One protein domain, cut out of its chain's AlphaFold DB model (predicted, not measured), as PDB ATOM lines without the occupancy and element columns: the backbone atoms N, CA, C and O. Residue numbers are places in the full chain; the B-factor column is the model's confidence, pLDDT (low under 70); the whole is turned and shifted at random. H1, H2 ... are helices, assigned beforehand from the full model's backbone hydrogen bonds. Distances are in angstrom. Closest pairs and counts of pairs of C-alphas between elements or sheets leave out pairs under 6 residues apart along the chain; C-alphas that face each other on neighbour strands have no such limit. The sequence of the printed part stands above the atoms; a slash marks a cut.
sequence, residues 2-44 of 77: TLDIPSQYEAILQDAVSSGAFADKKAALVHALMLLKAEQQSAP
ATOM      1  N   THR A   2     145.841 106.525 117.865       71.38
ATOM      2  CA  THR A   2     146.432 105.244 118.280       71.38
ATOM      3  C   THR A   2     147.475 105.533 119.352       71.38
ATOM      4  O   THR A   2     148.320 106.401 119.158       71.38
ATOM      5  N   LEU A   3     147.360 104.871 120.501       72.31
ATOM      6  CA  LEU A   3     148.352 104.929 121.570       72.31
ATOM      7  C   LEU A   3     149.204 103.668 121.471       72.31
ATOM      8  O   LEU A   3     148.656 102.571 121.555       72.31
ATOM      9  N   ASP A   4     150.514 103.831 121.309       80.75
ATOM     10  CA  ASP A   4     151.450 102.720 121.459       80.75
ATOM     11  C   ASP A   4     151.619 102.424 122.947       80.75
ATOM     12  O   ASP A   4     152.247 103.178 123.694       80.75
ATOM     13  N   ILE A   5     150.998 101.332 123.382       76.62
ATOM     14  CA  ILE A   5     151.092 100.834 124.748       76.62
ATOM     15  C   ILE A   5     152.134  99.711 124.747       76.62
ATOM     16  O   ILE A   5     151.967  98.742 124.005       76.62
ATOM     17  N   PRO A   6     153.201  99.795 125.563       85.75
ATOM     18  CA  PRO A   6     154.156  98.702 125.684       85.75
ATOM     19  C   PRO A   6     153.456  97.405 126.111       85.75
ATOM     20  O   PRO A   6     152.587  97.423 126.985       85.75
ATOM     21  N   SER A   7     153.873  96.271 125.545       81.56
ATOM     22  CA  SER A   7     153.233  94.956 125.743       81.56
ATOM     23  C   SER A   7     153.086  94.543 127.213       81.56
ATOM     24  O   SER A   7     152.135  93.859 127.585       81.56
ATOM     25  N   GLN A   8     153.990  95.013 128.072       82.44
ATOM     26  CA  GLN A   8     153.955  94.796 129.520       82.44
ATOM     27  C   GLN A   8     152.692  95.385 130.170       82.44
ATOM     28  O   GLN A   8     152.098  94.762 131.045       82.44
ATOM     29  N   TYR A   9     152.243  96.557 129.718       85.94
ATOM     30  CA  TYR A   9     151.031  97.198 130.231       85.94
ATOM     31  C   TYR A   9     149.764  96.600 129.632       85.94
ATOM     32  O   TYR A   9     148.711  96.619 130.266       85.94
ATOM     33  N   GLU A  10     149.856  96.020 128.438       86.62
ATOM     34  CA  GLU A  10     148.726  95.319 127.846       86.62
ATOM     35  C   GLU A  10     148.336  94.078 128.660       86.62
ATOM     36  O   GLU A  10     147.145  93.828 128.855       86.62
ATOM     37  N   ALA A  11     149.322  93.355 129.201       88.06
ATOM     38  CA  ALA A  11     149.081  92.237 130.111       88.06
ATOM     39  C   ALA A  11     148.346  92.687 131.386       88.06
ATOM     40  O   ALA A  11     147.399  92.030 131.807       88.06
ATOM     41  N   ILE A  12     148.719  93.840 131.948       89.19
ATOM     42  CA  ILE A  12     148.083  94.410 133.149       89.19
ATOM     43  C   ILE A  12     146.633  94.826 132.858       89.19
ATOM     44  O   ILE A  12     145.733  94.550 133.649       89.19
ATOM     45  N   LEU A  13     146.378  95.451 131.704       90.12
ATOM     46  CA  LEU A  13     145.016  95.805 131.288       90.12
ATOM     47  C   LEU A  13     144.161  94.557 131.037       90.12
ATOM     48  O   LEU A  13     142.980  94.546 131.376       90.12
ATOM     49  N   GLN A  14     144.742  93.508 130.452       91.12
ATOM     50  CA  GLN A  14     144.053  92.237 130.239       91.12
ATOM     51  C   GLN A  14     143.726  91.541 131.566       91.12
ATOM     52  O   GLN A  14     142.614  91.036 131.718       91.12
ATOM     53  N   ASP A  15     144.655  91.545 132.521       92.81
ATOM     54  CA  ASP A  15     144.460  90.977 133.856       92.81
ATOM     55  C   ASP A  15     143.316  91.681 134.605       92.81
ATOM     56  O   ASP A  15     142.390  91.038 135.104       92.81
ATOM     57  N   ALA A  16     143.287  93.016 134.554       89.12
ATOM     58  CA  ALA A  16     142.232  93.835 135.152       89.12
ATOM     59  C   ALA A  16     140.836  93.584 134.537       89.12
ATOM     60  O   ALA A  16     139.817  93.691 135.220       89.12
ATOM     61  N   VAL A  17     140.767  93.217 133.256       93.12
ATOM     62  CA  VAL A  17     139.507  92.797 132.617       93.12
ATOM     63  C   VAL A  17     139.148  91.366 133.017       93.12
ATOM     64  O   VAL A  17     137.999  91.083 133.344       93.12
ATOM     65  N   SER A  18     140.127  90.460 133.035       93.19
ATOM     66  CA  SER A  18     139.905  89.044 133.356       93.19
ATOM     67  C   SER A  18     139.497  88.802 134.813       93.19
ATOM     68  O   SER A  18     138.725  87.891 135.093       93.19
ATOM     69  N   SER A  19     139.950  89.664 135.724       92.69
ATOM     70  CA  SER A  19     139.538  89.691 137.132       92.69
ATOM     71  C   SER A  19     138.148  90.302 137.347       92.69
ATOM     72  O   SER A  19     137.635  90.281 138.464       92.69
ATOM     73  N   GLY A  20     137.521  90.841 136.295       92.38
ATOM     74  CA  GLY A  20     136.202  91.466 136.357       92.38
ATOM     75  C   GLY A  20     136.199  92.885 136.929       92.38
ATOM     76  O   GLY A  20     135.123  93.445 137.131       92.38
ATOM     77  N   ALA A  21     137.369  93.492 137.173       91.62
ATOM     78  CA  ALA A  21     137.454  94.866 137.668       91.62
ATOM     79  C   ALA A  21     136.981  95.893 136.622       91.62
ATOM     80  O   ALA A  21     136.454  96.946 136.981       91.62
ATOM     81  N   PHE A  22     137.131  95.582 135.328       93.69
ATOM     82  CA  PHE A  22     136.671  96.426 134.223       93.69
ATOM     83  C   PHE A  22     136.003  95.610 133.113       93.69
ATOM     84  O   PHE A  22     136.385  94.475 132.842       93.69
ATOM     85  N   ALA A  23     135.032  96.223 132.429       89.88
ATOM     86  CA  ALA A  23     134.290  95.585 131.338       89.88
ATOM     87  C   ALA A  23     135.142  95.344 130.078       89.88
ATOM     88  O   ALA A  23     134.946  94.357 129.376       89.88
ATOM     89  N   ASP A  24     136.084  96.244 129.783       92.56
ATOM     90  CA  ASP A  24     137.011  96.119 128.661       92.56
ATOM     91  C   ASP A  24     138.336  96.859 128.941       92.56
ATOM     92  O   ASP A  24     138.454  97.659 129.879       92.56
ATOM     93  N   LYS A  25     139.360  96.601 128.110       89.69
ATOM     94  CA  LYS A  25     140.689  97.232 128.248       89.69
ATOM     95  C   LYS A  25     140.618  98.757 128.131       89.69
ATOM     96  O   LYS A  25     141.446  99.463 128.704       89.69
ATOM     97  N   LYS A  26     139.652  99.278 127.369       90.12
ATOM     98  CA  LYS A  26     139.503 100.714 127.122       90.12
ATOM     99  C   LYS A  26     138.987 101.420 128.375       90.12
ATOM    100  O   LYS A  26     139.501 102.482 128.708       90.12
ATOM    101  N   ALA A  27     138.030 100.833 129.084       88.25
ATOM    102  CA  ALA A  27     137.508 101.320 130.350       88.25
ATOM    103  C   ALA A  27     138.609 101.350 131.416       88.25
ATOM    104  O   ALA A  27     138.775 102.369 132.086       88.25
ATOM    105  N   ALA A  28     139.421 100.290 131.496       90.69
ATOM    106  CA  ALA A  28     140.588 100.243 132.376       90.69
ATOM    107  C   ALA A  28     141.602 101.361 132.052       90.69
ATOM    108  O   ALA A  28     142.050 102.079 132.948       90.69
ATOM    109  N   LEU A  29     141.907 101.578 130.766       90.25
ATOM    110  CA  LEU A  29     142.818 102.642 130.327       90.25
ATOM    111  C   LEU A  29     142.272 104.046 130.628       90.25
ATOM    112  O   LEU A  29     143.003 104.906 131.117       90.25
ATOM    113  N   VAL A  30     140.987 104.290 130.359       90.69
ATOM    114  CA  VAL A  30     140.336 105.578 130.652       90.69
ATOM    115  C   VAL A  30     140.369 105.865 132.151       90.69
ATOM    116  O   VAL A  30     140.676 106.988 132.547       90.69
ATOM    117  N   HIS A  31     140.110 104.857 132.983       91.62
ATOM    118  CA  HIS A  31     140.187 104.990 134.432       91.62
ATOM    119  C   HIS A  31     141.606 105.355 134.900       91.62
ATOM    120  O   HIS A  31     141.773 106.307 135.661       91.62
ATOM    121  N   ALA A  32     142.633 104.671 134.386       89.19
ATOM    122  CA  ALA A  32     144.031 104.976 134.701       89.19
ATOM    123  C   ALA A  32     144.426 106.412 134.306       89.19
ATOM    124  O   ALA A  32     145.069 107.121 135.081       89.19
ATOM    125  N   LEU A  33     143.988 106.883 133.133       89.62
ATOM    126  CA  LEU A  33     144.235 108.259 132.689       89.62
ATOM    127  C   LEU A  33     143.495 109.296 133.547       89.62
ATOM    128  O   LEU A  33     144.025 110.383 133.784       89.62
ATOM    129  N   MET A  34     142.289 108.981 134.028       91.50
ATOM    130  CA  MET A  34     141.567 109.859 134.953       91.50
ATOM    131  C   MET A  34     142.263 109.961 136.311       91.50
ATOM    132  O   MET A  34     142.366 111.068 136.837       91.50
ATOM    133  N   LEU A  35     142.783 108.850 136.843       89.38
ATOM    134  CA  LEU A  35     143.584 108.858 138.071       89.38
ATOM    135  C   LEU A  35     144.836 109.721 137.913       89.38
ATOM    136  O   LEU A  35     145.047 110.626 138.715       89.38
ATOM    137  N   LEU A  36     145.595 109.532 136.829       85.69
ATOM    138  CA  LEU A  36     146.778 110.348 136.549       85.69
ATOM    139  C   LEU A  36     146.432 111.841 136.472       85.69
ATOM    140  O   LEU A  36     147.139 112.683 137.021       85.69
ATOM    141  N   LYS A  37     145.320 112.187 135.813       87.44
ATOM    142  CA  LYS A  37     144.848 113.573 135.736       87.44
ATOM    143  C   LYS A  37     144.491 114.127 137.118       87.44
ATOM    144  O   LYS A  37     144.824 115.273 137.409       87.44
ATOM    145  N   ALA A  38     143.832 113.335 137.961       85.38
ATOM    146  CA  ALA A  38     143.486 113.734 139.321       85.38
ATOM    147  C   ALA A  38     144.739 113.921 140.193       85.38
ATOM    148  O   ALA A  38     144.825 114.900 140.933       85.38
ATOM    149  N   GLU A  39     145.740 113.049 140.062       82.88
ATOM    150  CA  GLU A  39     147.036 113.171 140.743       82.88
ATOM    151  C   GLU A  39     147.803 114.415 140.291       82.88
ATOM    152  O   GLU A  39     148.287 115.181 141.123       82.88
ATOM    153  N   GLN A  40     147.845 114.684 138.984       80.94
ATOM    154  CA  GLN A  40     148.463 115.897 138.437       80.94
ATOM    155  C   GLN A  40     147.770 117.178 138.916       80.94
ATOM    156  O   GLN A  40     148.430 118.194 139.122       80.94
ATOM    157  N   GLN A  41     146.452 117.139 139.118       72.94
ATOM    158  CA  GLN A  41     145.694 118.253 139.692       72.94
ATOM    159  C   GLN A  41     145.874 118.375 141.213       72.94
ATOM    160  O   GLN A  41     145.756 119.472 141.755       72.94
ATOM    161  N   SER A  42     146.166 117.263 141.888       62.16
ATOM    162  CA  SER A  42     146.340 117.188 143.342       62.16
ATOM    163  C   SER A  42     147.784 117.414 143.795       62.16
ATOM    164  O   SER A  42     148.023 117.604 144.988       62.16
ATOM    165  N   ALA A  43     148.752 117.430 142.871       54.06
ATOM    166  CA  ALA A  43     150.112 117.859 143.166       54.06
ATOM    167  C   ALA A  43     150.062 119.274 143.779       54.06
ATOM    168  O   ALA A  43     149.486 120.184 143.171       54.06
ATOM    169  N   PRO A  44     150.618 119.495 144.988       54.72
ATOM    170  CA  PRO A  44     150.492 120.768 145.683       54.72
ATOM    171  C   PRO A  44     151.298 121.843 144.949       54.72
ATOM    172  O   PRO A  44     152.461 122.082 145.252       54.72
TER     173      PRO A  44
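AT A GLANCE: This is residues 2 to 44 of the 77 residues of an uncharacterized protein of Blastopirellula retiformator (UniProt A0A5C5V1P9). Two helices make a corner, like an L: the long H2 starts beside the later part of H1, residues 13 to 17, and runs away from it as a free arm. A short link joins them, and residues 2 to 8 stand free at the other end of H1. The printed part has 43 residues with two named helices, H1 then H2, and no named strand; its class is all helix. It is loose, with a radius of gyration of the C-alphas of 11.7 A, and elongated, spanning 35 by 23 by 16 A.

IN THESE COORDINATES: H2, residues 25 to 42, is 25.7 A long, from C-alpha 25 at (140.689, 97.232, 128.248) to C-alpha 42 at (146.340, 117.188, 143.342). H1, residues 7 to 18, is 16.4 A long and begins at C-alpha 7 at (153.233, 94.956, 125.743).

HOW THE PARTS SIT: H2 touches H1 with residues 25 to 29 alone, and H1 touches H2 with residues 13 to 17 alone. Their closest C-alphas, those of Leu 13 and Lys 25, are 5.5 A apart. Their lines are about perpendicular, at 73 degrees. Every O i to N i+4 pair is within hydrogen-bond range in H2, and 7 of 8 in H1.

THE WHOLE: The C-alphas farthest apart, those of Ser 18 and Pro 44, are 35.6 A apart. Residues 33 to 44, of which 33 to 42 belong to H2, stand free. The printed part has no cut, and the link from H1 to H2 is short. Mean pLDDT of the printed part is 85.1; residues 42 to 44 are under 70.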